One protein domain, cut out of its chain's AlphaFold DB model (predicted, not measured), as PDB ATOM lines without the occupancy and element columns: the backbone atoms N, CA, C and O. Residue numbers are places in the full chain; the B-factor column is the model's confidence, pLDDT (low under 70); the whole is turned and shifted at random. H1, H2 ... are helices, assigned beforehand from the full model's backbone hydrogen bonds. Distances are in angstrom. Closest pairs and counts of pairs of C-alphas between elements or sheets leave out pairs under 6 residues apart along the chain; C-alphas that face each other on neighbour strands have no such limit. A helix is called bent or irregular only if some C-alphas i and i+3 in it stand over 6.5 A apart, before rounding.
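Overview. This is residues 2 to 95 of the 131 residues of the protein "DUF1232 domain-containing protein" of Spirochaetes bacterium (UniProt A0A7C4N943). Two helices, H3 and H4, run side by side as a helical hairpin, and the loop that joins them sticks out at one end with residues 51 to 57. H2 packs on H3, H5 crosses H2, and H1 packs crosswise on H4 at residues 67 to 71. The printed part has 94 residues with five named helices, H1 to H5 in order along the chain, and no named strand; its class is all helix. It is compact, with a radius of gyration of the C-alphas of 13.9 A, and only just elongated, spanning 41 by 27 by 26 A.

Along the chain. H4, the longest helix, covers residues 58 to 75 and is 25.8 A long, from C-alpha 58 at (-11.633, 12.192, 61.131). It is only just irregular: C-alphas 63 and 66 are 6.6 A apart. H3, residues 30 to 44, measures 20.6 A. H2 holds residues 12 to 22 over 15.1 A. H1, residues 2 to 10, begins at C-alpha 2 at (-13.573, 31.397, 49.838) and spans 12.4 A. H5, residues 79 to 95, measures 24.6 A and ends at C-alpha 95 at (-21.526, 10.911, 26.673).

Arrangement. H2 and H4 are the hubs, touching three helices each. H2, H3 and H4 form an up and down bundle, each helix running against the one before it. H3 and H4, a hairpin, touch at a shallow tilt of 27 degrees, opposite ways; of H4 residues 66 to 73 alone take part, and the closest C-alphas are those of Ile 36 and Ala 73, 5.3 A apart. H2 and H3, also a hairpin, touch at 35.3 degrees, only just a steep tilt, opposite ways, with the C-alphas of Leu 19 and Ile 36 closest at 6.4 A. H2 and H4 only just touch, with 3 pairs of C-alphas within 8 A, the closest being Leu 19 and Ile 74 at 7.8 A. H5 touches H2 at a steep tilt of 69 degrees, only just short of perpendicular; the closest C-alphas are those of Ala 18 and Lys 86, 4.3 A apart. H1 touches H4 at 71 degrees, only just about perpendicular, with the C-alphas of Ile 8 and Pro 67 closest at 6.3 A. H3 and H5 are apart. In H1, H2, H3 and H5 every O i to N i+4 pair is within hydrogen-bond range; in H4 it is 10 of 14.

Size, cuts and confidence. The C-alphas farthest apart are those of Pro 26 and Pro 55, 42.9 A. The printed part has no cut. The link from H3 to H4, residues 45 to 57, is long. Mean pLDDT of the printed part is 78.0; it is under 70 at residues 2 to 3, 9, 46 to 63 and 93 to 95.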
ATOM      1  N   LYS A   2     -12.322  32.057  49.388       55.78
ATOM      2  CA  LYS A   2     -13.573  31.397  49.838       55.78
ATOM      3  C   LYS A   2     -14.454  30.852  48.693       55.78
ATOM      4  O   LYS A   2     -15.048  29.792  48.841       55.78
ATOM      5  N   SER A   3     -14.516  31.541  47.549       68.19
ATOM      6  CA  SER A   3     -15.306  31.116  46.380       68.19
ATOM      7  C   SER A   3     -14.745  29.874  45.678       68.19
ATOM      8  O   SER A   3     -15.506  28.976  45.338       68.19
ATOM      9  N   THR A   4     -13.424  29.786  45.502       71.88
ATOM     10  CA  THR A   4     -12.758  28.637  44.866       71.88
ATOM     11  C   THR A   4     -12.935  27.368  45.691       71.88
ATOM     12  O   THR A   4     -13.315  26.339  45.149       71.88
ATOM     13  N   PHE A   5     -12.741  27.466  47.008       73.38
ATOM     14  CA  PHE A   5     -12.897  26.338  47.930       73.38
ATOM     15  C   PHE A   5     -14.330  25.794  47.923       73.38
ATOM     16  O   PHE A   5     -14.554  24.596  47.782       73.38
ATOM     17  N   LYS A   6     -15.315  26.703  47.968       72.19
ATOM     18  CA  LYS A   6     -16.730  26.349  47.844       72.19
ATOM     19  C   LYS A   6     -17.013  25.666  46.502       72.19
ATOM     20  O   LYS A   6     -17.664  24.631  46.469       72.19
ATOM     21  N   ASN A   7     -16.478  26.185  45.398       74.12
ATOM     22  CA  ASN A   7     -16.682  25.587  44.078       74.12
ATOM     23  C   ASN A   7     -16.078  24.182  43.946       74.12
ATOM     24  O   ASN A   7     -16.691  23.350  43.279       74.12
ATOM     25  N   ILE A   8     -14.929  23.920  44.581       76.12
ATOM     26  CA  ILE A   8     -14.299  22.593  44.631       76.12
ATOM     27  C   ILE A   8     -15.201  21.607  45.382       76.12
ATOM     28  O   ILE A   8     -15.488  20.535  44.858       76.12
ATOM     29  N   LEU A   9     -15.709  21.995  46.558       69.19
ATOM     30  CA  LEU A   9     -16.609  21.161  47.365       69.19
ATOM     31  C   LEU A   9     -17.917  20.830  46.632       69.19
ATOM     32  O   LEU A   9     -18.328  19.677  46.580       69.19
ATOM     33  N   PHE A  10     -18.564  21.831  46.029       73.62
ATOM     34  CA  PHE A  10     -19.849  21.631  45.350       73.62
ATOM     35  C   PHE A  10     -19.719  20.920  43.991       73.62
ATOM     36  O   PHE A  10     -20.658  20.256  43.563       73.62
ATOM     37  N   ASN A  11     -18.572  21.030  43.310       80.00
ATOM     38  CA  ASN A  11     -18.334  20.424  41.992       80.00
ATOM     39  C   ASN A  11     -17.195  19.399  42.038       80.00
ATOM     40  O   ASN A  11     -16.347  19.334  41.142       80.00
ATOM     41  N   PHE A  12     -17.175  18.597  43.099       77.75
ATOM     42  CA  PHE A  12     -16.099  17.656  43.384       77.75
ATOM     43  C   PHE A  12     -15.881  16.654  42.241       77.75
ATOM     44  O   PHE A  12     -14.766  16.468  41.756       77.75
ATOM     45  N   ARG A  13     -16.980  16.100  41.714       78.94
ATOM     46  CA  ARG A  13     -16.980  15.171  40.575       78.94
ATOM     47  C   ARG A  13     -16.358  15.773  39.312       78.94
ATOM     48  O   ARG A  13     -15.539  15.125  38.662       78.94
ATOM     49  N   ASP A  14     -16.739  17.000  38.967       82.38
ATOM     50  CA  ASP A  14     -16.218  17.693  37.783       82.38
ATOM     51  C   ASP A  14     -14.727  18.014  37.950       82.38
ATOM     52  O   ASP A  14     -13.956  17.906  36.997       82.38
ATOM     53  N   THR A  15     -14.320  18.366  39.172       85.00
ATOM     54  CA  THR A  15     -12.929  18.673  39.520       85.00
ATOM     55  C   THR A  15     -12.048  17.433  39.397       85.00
ATOM     56  O   THR A  15     -11.038  17.480  38.698       85.00
ATOM     57  N   ILE A  16     -12.463  16.299  39.970       86.12
ATOM     58  CA  ILE A  16     -11.761  15.016  39.813       86.12
ATOM     59  C   ILE A  16     -11.661  14.637  38.336       86.12
ATOM     60  O   ILE A  16     -10.590  14.265  37.865       86.12
ATOM     61  N   GLY A  17     -12.757  14.775  37.585       87.12
ATOM     62  CA  GLY A  17     -12.773  14.512  36.149       87.12
ATOM     63  C   GLY A  17     -11.749  15.349  35.382       87.12
ATOM     64  O   GLY A  17     -10.994  14.811  34.574       87.12
ATOM     65  N   ALA A  18     -11.693  16.654  35.654       89.12
ATOM     66  CA  ALA A  18     -10.737  17.562  35.030       89.12
ATOM     67  C   ALA A  18      -9.286  17.199  35.384       89.12
ATOM     68  O   ALA A  18      -8.436  17.157  34.497       89.12
ATOM     69  N   LEU A  19      -9.008  16.873  36.651       89.44
ATOM     70  CA  LEU A  19      -7.678  16.475  37.119       89.44
ATOM     71  C   LEU A  19      -7.236  15.123  36.527       89.44
ATOM     72  O   LEU A  19      -6.090  14.981  36.102       89.44
ATOM     73  N   LEU A  20      -8.149  14.156  36.400       88.94
ATOM     74  CA  LEU A  20      -7.908  12.870  35.731       88.94
ATOM     75  C   LEU A  20      -7.611  13.015  34.234       88.94
ATOM     76  O   LEU A  20      -6.898  12.191  33.660       88.94
ATOM     77  N   VAL A  21      -8.167  14.032  33.577       89.75
ATOM     78  CA  VAL A  21      -7.800  14.366  32.195       89.75
ATOM     79  C   VAL A  21      -6.446  15.079  32.171       89.75
ATOM     80  O   VAL A  21      -5.591  14.735  31.354       89.75
ATOM     81  N   ALA A  22      -6.216  16.010  33.100       89.75
ATOM     82  CA  ALA A  22      -4.983  16.784  33.197       89.75
ATOM     83  C   ALA A  22      -3.747  15.910  33.462       89.75
ATOM     84  O   ALA A  22      -2.703  16.136  32.856       89.75
ATOM     85  N   ILE A  23      -3.855  14.859  34.284       89.69
ATOM     86  CA  ILE A  23      -2.724  13.958  34.568       89.69
ATOM     87  C   ILE A  23      -2.186  13.269  33.300       89.69
ATOM     88  O   ILE A  23      -0.994  12.979  33.201       89.69
ATOM     89  N   LYS A  24      -3.054  13.045  32.305       87.25
ATOM     90  CA  LYS A  24      -2.708  12.432  31.014       87.25
ATOM     91  C   LYS A  24      -2.242  13.457  29.978       87.25
ATOM     92  O   LYS A  24      -1.807  13.066  28.898       87.25
ATOM     93  N   HIS A  25      -2.331  14.751  30.277       88.62
ATOM     94  CA  HIS A  25      -1.989  15.798  29.328       88.62
ATOM     95  C   HIS A  25      -0.460  15.958  29.211       88.62
ATOM     96  O   HIS A  25       0.236  15.999  30.234       88.62
ATOM     97  N   PRO A  26       0.100  16.053  27.992       85.88
ATOM     98  CA  PRO A  26       1.544  16.197  27.796       85.88
ATOM     99  C   PRO A  26       2.079  17.532  28.329       85.88
ATOM    100  O   PRO A  26       3.168  17.564  28.888       85.88
ATOM    101  N   GLU A  27       1.286  18.601  28.236       87.81
ATOM    102  CA  GLU A  27       1.673  19.955  28.671       87.81
ATOM    103  C   GLU A  27       1.637  20.175  30.193       87.81
ATOM    104  O   GLU A  27       2.097  21.202  30.687       87.81
ATOM    105  N   VAL A  28       1.097  19.224  30.963       88.62
ATOM    106  CA  VAL A  28       1.101  19.314  32.428       88.62
ATOM    107  C   VAL A  28       2.466  18.879  32.953       88.62
ATOM    108  O   VAL A  28       2.946  17.782  32.642       88.62
ATOM    109  N   SER A  29       3.072  19.732  33.781       90.12
ATOM    110  CA  SER A  29       4.385  19.476  34.373       90.12
ATOM    111  C   SER A  29       4.383  18.202  35.230       90.12
ATOM    112  O   SER A  29       3.362  17.821  35.807       90.12
ATOM    113  N   VAL A  30       5.538  17.541  35.347       89.81
ATOM    114  CA  VAL A  30       5.672  16.318  36.158       89.81
ATOM    115  C   VAL A  30       5.311  16.581  37.623       89.81
ATOM    116  O   VAL A  30       4.613  15.774  38.233       89.81
ATOM    117  N   TRP A  31       5.694  17.741  38.161       89.88
ATOM    118  CA  TRP A  31       5.326  18.159  39.517       89.88
ATOM    119  C   TRP A  31       3.816  18.268  39.697       89.88
ATOM    120  O   TRP A  31       3.263  17.712  40.643       89.88
ATOM    121  N   SER A  32       3.133  18.909  38.748       89.62
ATOM    122  CA  SER A  32       1.673  19.014  38.763       89.62
ATOM    123  C   SER A  32       1.026  17.626  38.691       89.62
ATOM    124  O   SER A  32       0.085  17.353  39.428       89.62
ATOM    125  N   LYS A  33       1.564  16.698  37.883       90.06
ATOM    126  CA  LYS A  33       1.076  15.305  37.811       90.06
ATOM    127  C   LYS A  33       1.209  14.564  39.136       90.06
ATOM    128  O   LYS A  33       0.287  13.842  39.496       90.06
ATOM    129  N   ILE A  34       2.310  14.755  39.862       91.94
ATOM    130  CA  ILE A  34       2.507  14.154  41.189       91.94
ATOM    131  C   ILE A  34       1.463  14.693  42.171       91.94
ATOM    132  O   ILE A  34       0.801  13.903  42.837       91.94
ATOM    133  N   ILE A  35       1.253  16.013  42.218       90.38
ATOM    134  CA  ILE A  35       0.253  16.630  43.107       90.38
ATOM    135  C   ILE A  35      -1.150  16.106  42.781       90.38
ATOM    136  O   ILE A  35      -1.895  15.729  43.681       90.38
ATOM    137  N   ILE A  36      -1.493  16.028  41.493       90.06
ATOM    138  CA  ILE A  36      -2.760  15.460  41.026       90.06
ATOM    139  C   ILE A  36      -2.890  13.989  41.442       90.06
ATOM    140  O   ILE A  36      -3.940  13.588  41.930       90.06
ATOM    141  N   ALA A  37      -1.841  13.185  41.261       89.31
ATOM    142  CA  ALA A  37      -1.850  11.772  41.623       89.31
ATOM    143  C   ALA A  37      -2.067  11.580  43.127       89.31
ATOM    144  O   ALA A  37      -2.895  10.763  43.504       89.31
ATOM    145  N   VAL A  38      -1.387  12.364  43.970       88.44
ATOM    146  CA  VAL A  38      -1.571  12.350  45.429       88.44
ATOM    147  C   VAL A  38      -2.995  12.752  45.794       88.44
ATOM    148  O   VAL A  38      -3.653  12.048  46.549       88.44
ATOM    149  N   ALA A  39      -3.502  13.841  45.213       87.12
ATOM    150  CA  ALA A  39      -4.858  14.318  45.451       87.12
ATOM    151  C   ALA A  39      -5.921  13.269  45.071       87.12
ATOM    152  O   ALA A  39      -6.868  13.038  45.818       87.12
ATOM    153  N   ILE A  40      -5.759  12.610  43.922       84.88
ATOM    154  CA  ILE A  40      -6.677  11.571  43.441       84.88
ATOM    155  C   ILE A  40      -6.543  10.291  44.264       84.88
ATOM    156  O   ILE A  40      -7.558   9.691  44.602       84.88
ATOM    157  N   ALA A  41      -5.320   9.868  44.583       85.06
ATOM    158  CA  ALA A  41      -5.068   8.699  45.416       85.06
ATOM    159  C   ALA A  41      -5.673   8.885  46.807       85.06
ATOM    160  O   ALA A  41      -6.283   7.957  47.315       85.06
ATOM    161  N   TYR A  42      -5.575  10.092  47.367       78.94
ATOM    162  CA  TYR A  42      -6.239  10.460  48.610       78.94
ATOM    163  C   TYR A  42      -7.769  10.377  48.462       78.94
ATOM    164  O   TYR A  42      -8.420   9.687  49.233       78.94
ATOM    165  N   ALA A  43      -8.347  10.984  47.418       77.75
ATOM    166  CA  ALA A  43      -9.798  10.989  47.187       77.75
ATOM    167  C   ALA A  43     -10.412   9.609  46.867       77.75
ATOM    168  O   ALA A  43     -11.606   9.407  47.071       77.75
ATOM    169  N   LEU A  44      -9.631   8.695  46.282       73.12
ATOM    170  CA  LEU A  44     -10.041   7.326  45.940       73.12
ATOM    171  C   LEU A  44      -9.594   6.294  46.978       73.12
ATOM    172  O   LEU A  44      -9.935   5.119  46.833       73.12
ATOM    173  N   SER A  45      -8.807   6.705  47.972       71.12
ATOM    174  CA  SER A  45      -8.351   5.817  49.029       71.12
ATOM    175  C   SER A  45      -9.579   5.296  49.779       71.12
ATOM    176  O   SER A  45     -10.323   6.095  50.337       71.12
ATOM    177  N   PRO A  46      -9.802   3.971  49.843       48.44
ATOM    178  CA  PRO A  46     -10.808   3.382  50.728       48.44
ATOM    179  C   PRO A  46     -10.381   3.441  52.208       48.44
ATOM    180  O   PRO A  46     -11.042   2.859  53.063       48.44
ATOM    181  N   VAL A  47      -9.237   4.073  52.489       48.69
ATOM    182  CA  VAL A  47      -8.614   4.218  53.798       48.69
ATOM    183  C   VAL A  47      -8.590   5.705  54.134       48.69
ATOM    184  O   VAL A  47      -7.812   6.449  53.527       48.69
ATOM    185  N   ASP A  48      -9.403   6.106  55.109       59.34
ATOM    186  CA  ASP A  48      -9.162   7.328  55.870       59.34
ATOM    187  C   ASP A  48      -7.782   7.191  56.526       59.34
ATOM    188  O   ASP A  48      -7.546   6.306  57.354       59.34
ATOM    189  N   ILE A  49      -6.820   8.016  56.095       48.22
ATOM    190  CA  ILE A  49      -5.448   8.008  56.638       48.22
ATOM    191  C   ILE A  49      -5.469   8.328  58.136       48.22
ATOM    192  O   ILE A  49      -4.576   7.896  58.866       48.22
ATOM    193  N   ILE A  50      -6.503   9.037  58.596       50.12
ATOM    194  CA  ILE A  50      -6.868   9.147  60.002       50.12
ATOM    195  C   ILE A  50      -7.851   8.015  60.297       50.12
ATOM    196  O   ILE A  50      -9.020   8.116  59.941       50.12
ATOM    197  N   PRO A  51      -7.415   6.940  60.969       44.59
ATOM    198  CA  PRO A  51      -8.338   5.921  61.427       44.59
ATOM    199  C   PRO A  51      -9.403   6.589  62.304       44.59
ATOM    200  O   PRO A  51      -9.066   7.472  63.100       44.59
ATOM    201  N   ASP A  52     -10.641   6.093  62.265       51.84
ATOM    202  CA  ASP A  52     -11.767   6.494  63.136       51.84
ATOM    203  C   ASP A  52     -11.480   6.401  64.660       51.84
ATOM    204  O   ASP A  52     -12.346   6.625  65.503       51.84
ATOM    205  N   PHE A  53     -10.245   6.077  65.045       55.31
ATOM    206  CA  PHE A  53      -9.731   5.988  66.404       55.31
ATOM    207  C   PHE A  53      -9.599   7.335  67.127       55.31
ATOM    208  O   PHE A  53      -9.426   7.332  68.346       55.31
ATOM    209  N   ILE A  54      -9.680   8.476  66.429       57.22
ATOM    210  CA  ILE A  54      -9.678   9.799  67.067       57.22
ATOM    211  C   ILE A  54     -11.047  10.459  66.858       57.22
ATOM    212  O   ILE A  54     -11.288  11.050  65.797       57.22
ATOM    213  N   PRO A  55     -11.948  10.413  67.860       51.06
ATOM    214  CA  PRO A  55     -13.201  11.149  67.796       51.06
ATOM    215  C   PRO A  55     -12.898  12.629  67.500       51.06
ATOM    216  O   PRO A  55     -11.996  13.202  68.110       51.06
ATOM    217  N   PHE A  56     -13.641  13.237  66.569       61.03
ATOM    218  CA  PHE A  56     -13.531  14.626  66.073       61.03
ATOM    219  C   PHE A  56     -12.455  14.949  65.017       61.03
ATOM    220  O   PHE A  56     -12.687  15.876  64.242       61.03
ATOM    221  N   LEU A  57     -11.332  14.223  64.916       58.25
ATOM    222  CA  LEU A  57     -10.301  14.532  63.904       58.25
ATOM    223  C   LEU A  57     -10.622  13.976  62.507       58.25
ATOM    224  O   LEU A  57     -10.304  14.641  61.524       58.25
ATOM    225  N   GLY A  58     -11.293  12.822  62.418       56.19
ATOM    226  CA  GLY A  58     -11.633  12.192  61.131       56.19
ATOM    227  C   GLY A  58     -12.480  13.084  60.209       56.19
ATOM    228  O   GLY A  58     -12.228  13.168  59.017       56.19
ATOM    229  N   TYR A  59     -13.409  13.876  60.760       59.34
ATOM    230  CA  TYR A  59     -14.256  14.782  59.963       59.34
ATOM    231  C   TYR A  59     -13.534  16.030  59.432       59.34
ATOM    232  O   TYR A  59     -14.024  16.698  58.519       59.34
ATOM    233  N   LEU A  60     -12.406  16.396  60.043       62.84
ATOM    234  CA  LEU A  60     -11.662  17.610  59.706       62.84
ATOM    235  C   LEU A  60     -10.790  17.399  58.459       62.84
ATOM    236  O   LEU A  60     -10.557  18.347  57.707       62.84
ATOM    237  N   ASP A  61     -10.373  16.155  58.222       62.31
ATOM    238  CA  ASP A  61      -9.524  15.751  57.102       62.31
ATOM    239  C   ASP A  61     -10.262  15.901  55.760       62.31
ATOM    240  O   ASP A  61      -9.870  16.686  54.892       62.31
ATOM    241  N   ASP A  62     -11.444  15.299  55.638       63.59
ATOM    242  CA  ASP A  62     -12.261  15.388  54.422       63.59
ATOM    243  C   ASP A  62     -12.778  16.799  54.122       63.59
ATOM    244  O   ASP A  62     -12.938  17.197  52.963       63.59
ATOM    245  N   ALA A  63     -13.029  17.594  55.164       69.12
ATOM    246  CA  ALA A  63     -13.573  18.939  55.011       69.12
ATOM    247  C   ALA A  63     -12.516  19.981  54.609       69.12
ATOM    248  O   ALA A  63     -12.865  21.015  54.026       69.12
ATOM    249  N   VAL A  64     -11.238  19.747  54.926       75.62
ATOM    250  CA  VAL A  64     -10.177  20.756  54.776       75.62
ATOM    251  C   VAL A  64      -9.036  20.272  53.893       75.62
ATOM    252  O   VAL A  64      -8.642  20.995  52.976       75.62
ATOM    253  N   ILE A  65      -8.509  19.074  54.130       79.00
ATOM    254  CA  ILE A  65      -7.299  18.579  53.463       79.00
ATOM    255  C   ILE A  65      -7.594  18.213  52.014       79.00
ATOM    256  O   ILE A  65      -6.875  18.639  51.110       79.00
ATOM    257  N   LEU A  66      -8.708  17.535  51.767       79.62
ATOM    258  CA  LEU A  66      -9.145  17.152  50.429       79.62
ATOM    259  C   LEU A  66      -9.356  18.366  49.484       79.62
ATOM    260  O   LEU A  66      -8.718  18.430  48.425       79.62
ATOM    261  N   PRO A  67     -10.166  19.387  49.835       80.88
ATOM    262  CA  PRO A  67     -10.297  20.585  49.005       80.88
ATOM    263  C   PRO A  67      -9.010  21.421  48.929       80.88
ATOM    264  O   PRO A  67      -8.792  22.089  47.916       80.88
ATOM    265  N   PHE A  68      -8.129  21.363  49.934       85.44
ATOM    266  CA  PHE A  68      -6.815  22.010  49.882       85.44
ATOM    267  C   PHE A  68      -5.856  21.329  48.893       85.44
ATOM    268  O   PHE A  68      -5.231  22.011  48.080       85.44
ATOM    269  N   LEU A  69      -5.794  19.996  48.886       86.31
ATOM    270  CA  LEU A  69      -5.045  19.210  47.902       86.31
ATOM    271  C   LEU A  69      -5.524  19.503  46.480       86.31
ATOM    272  O   LEU A  69      -4.717  19.709  45.573       86.31
ATOM    273  N   PHE A  70      -6.839  19.585  46.286       87.62
ATOM    274  CA  PHE A  70      -7.419  19.908  44.982       87.62
ATOM    275  C   PHE A  70      -7.104  21.341  44.576       87.62
ATOM    276  O   PHE A  70      -6.772  21.596  43.422       87.62
ATOM    277  N   PHE A  71      -7.155  22.276  45.521       88.19
ATOM    278  CA  PHE A  71      -6.759  23.655  45.285       88.19
ATOM    279  C   PHE A  71      -5.295  23.753  44.831       88.19
ATOM    280  O   PHE A  71      -5.025  24.392  43.814       88.19
ATOM    281  N   LEU A  72      -4.374  23.064  45.511       88.88
ATOM    282  CA  LEU A  72      -2.965  22.983  45.115       88.88
ATOM    283  C   LEU A  72      -2.791  22.359  43.729       88.88
ATOM    284  O   LEU A  72      -2.052  22.894  42.902       88.88
ATOM    285  N   ALA A  73      -3.499  21.264  43.446       88.88
ATOM    286  CA  ALA A  73      -3.454  20.606  42.148       88.88
ATOM    287  C   ALA A  73      -3.904  21.556  41.027       88.88
ATOM    288  O   ALA A  73      -3.206  21.695  40.026       88.88
ATOM    289  N   ILE A  74      -5.012  22.274  41.217       88.06
ATOM    290  CA  ILE A  74      -5.526  23.241  40.237       88.06
ATOM    291  C   ILE A  74      -4.557  24.409  40.064       88.06
ATOM    292  O   ILE A  74      -4.276  24.807  38.938       88.06
ATOM    293  N   GLN A  75      -4.024  24.950  41.161       89.31
ATOM    294  CA  GLN A  75      -3.093  26.077  41.116       89.31
ATOM    295  C   GLN A  75      -1.762  25.699  40.447       89.31
ATOM    296  O   GLN A  75      -1.118  26.551  39.839       89.31
ATOM    297  N   SER A  76      -1.364  24.424  40.516       87.56
ATOM    298  CA  SER A  76      -0.163  23.909  39.851       87.56
ATOM    299  C   SER A  76      -0.294  23.782  38.327       87.56
ATOM    300  O   SER A  76       0.704  23.515  37.657       87.56
ATOM    301  N   ILE A  77      -1.498  23.932  37.768       88.56
ATOM    302  CA  ILE A  77      -1.772  23.814  36.332       88.56
ATOM    303  C   ILE A  77      -2.065  25.214  35.769       88.56
ATOM    304  O   ILE A  77      -2.832  25.969  36.372       88.56
ATOM    305  N   PRO A  78      -1.528  25.582  34.591       88.50
ATOM    306  CA  PRO A  78      -1.930  26.807  33.909       88.50
ATOM    307  C   PRO A  78      -3.450  26.846  33.683       88.50
ATOM    308  O   PRO A  78      -4.024  25.909  33.129       88.50
ATOM    309  N   GLN A  79      -4.108  27.946  34.065       85.50
ATOM    310  CA  GLN A  79      -5.564  28.098  33.923       85.50
ATOM    311  C   GLN A  79      -6.140  27.756  32.536       85.50
ATOM    312  O   GLN A  79      -7.143  27.040  32.504       85.50
ATOM    313  N   PRO A  80      -5.551  28.193  31.400       87.50
ATOM    314  CA  PRO A  80      -6.102  27.850  30.087       87.50
ATOM    315  C   PRO A  80      -6.120  26.336  29.842       87.50
ATOM    316  O   PRO A  80      -7.090  25.803  29.306       87.50
ATOM    317  N   LEU A  81      -5.094  25.631  30.321       88.06
ATOM    318  CA  LEU A  81      -4.978  24.186  30.181       88.06
ATOM    319  C   LEU A  81      -5.972  23.437  31.083       88.06
ATOM    320  O   LEU A  81      -6.557  22.428  30.680       88.06
ATOM    321  N   PHE A  82      -6.199  23.937  32.300       87.88
ATOM    322  CA  PHE A  82      -7.171  23.344  33.218       87.88
ATOM    323  C   PHE A  82      -8.609  23.452  32.688       87.88
ATOM    324  O   PHE A  82      -9.361  22.479  32.756       87.88
ATOM    325  N   GLU A  83      -8.988  24.595  32.110       88.44
ATOM    326  CA  GLU A  83     -10.318  24.764  31.511       88.44
ATOM    327  C   GLU A  83     -10.517  23.854  30.286       88.44
ATOM    328  O   GLU A  83     -11.577  23.240  30.147       88.44
ATOM    329  N   GLU A  84      -9.491  23.649  29.454       88.62
ATOM    330  CA  GLU A  84      -9.553  22.666  28.363       88.62
ATOM    331  C   GLU A  84      -9.771  21.236  28.894       88.62
ATOM    332  O   GLU A  84     -10.643  20.501  28.413       88.62
ATOM    333  N   CYS A  85      -9.026  20.844  29.932       87.56
ATOM    334  CA  CYS A  85      -9.175  19.538  30.578       87.56
ATOM    335  C   CYS A  85     -10.578  19.352  31.173       87.56
ATOM    336  O   CYS A  85     -11.178  18.283  31.046       87.56
ATOM    337  N   LYS A  86     -11.135  20.405  31.770       87.94
ATOM    338  CA  LYS A  86     -12.487  20.423  32.337       87.94
ATOM    339  C   LYS A  86     -13.567  20.282  31.266       87.94
ATOM    340  O   LYS A  86     -14.525  19.533  31.466       87.94
ATOM    341  N   LEU A  87     -13.411  20.934  30.113       88.25
ATOM    342  CA  LEU A  87     -14.318  20.769  28.971       88.25
ATOM    343  C   LEU A  87     -14.264  19.344  28.406       88.25
ATOM    344  O   LEU A  87     -15.310  18.731  28.178       88.25
ATOM    345  N   LYS A  88     -13.061  18.778  28.247       86.69
ATOM    346  CA  LYS A  88     -12.873  17.376  27.830       86.69
ATOM    347  C   LYS A  88     -13.526  16.403  28.815       86.69
ATOM    348  O   LYS A  88     -14.255  15.506  28.388       86.69
ATOM    349  N   ALA A  89     -13.336  16.612  30.118       86.25
ATOM    350  CA  ALA A  89     -13.958  15.802  31.163       86.25
ATOM    351  C   ALA A  89     -15.491  15.878  31.108       86.25
ATOM    352  O   ALA A  89     -16.160  14.845  31.072       86.25
ATOM    353  N   LYS A  90     -16.064  17.087  31.014       83.25
ATOM    354  CA  LYS A  90     -17.519  17.270  30.893       83.25
ATOM    355  C   LYS A  90     -18.091  16.569  29.669       83.25
ATOM    356  O   LYS A  90     -19.117  15.903  29.782       83.25
ATOM    357  N   ASN A  91     -17.425  16.659  28.520       80.81
ATOM    358  CA  ASN A  91     -17.869  15.981  27.304       80.81
ATOM    359  C   ASN A  91     -17.800  14.450  27.434       80.81
ATOM    360  O   ASN A  91     -18.724  13.761  26.995       80.81
ATOM    361  N   ALA A  92     -16.769  13.913  28.094       75.19
ATOM    362  CA  ALA A  92     -16.662  12.482  28.379       75.19
ATOM    363  C   ALA A  92     -17.789  11.990  29.310       75.19
ATOM    364  O   ALA A  92     -18.435  10.982  29.020       75.19
ATOM    365  N   PHE A  93     -18.092  12.732  30.381       67.69
ATOM    366  CA  PHE A  93     -19.180  12.385  31.302       67.69
ATOM    367  C   PHE A  93     -20.568  12.533  30.675       67.69
ATOM    368  O   PHE A  93     -21.430  11.678  30.881       67.69
ATOM    369  N   LYS A  94     -20.789  13.574  29.865       67.00
ATOM    370  CA  LYS A  94     -22.069  13.801  29.181       67.00
ATOM    371  C   LYS A  94     -22.395  12.672  28.196       67.00
ATOM    372  O   LYS A  94     -23.555  12.293  28.073       67.00
ATOM    373  N   LYS A  95     -21.376  12.073  27.567       62.53
ATOM    374  CA  LYS A  95     -21.526  10.911  26.673       62.53
ATOM    375  C   LYS A  95     -21.994   9.640  27.405       62.53
ATOM    376  O   LYS A  95     -22.655   8.802  26.800       62.53
TER     377      LYS A  95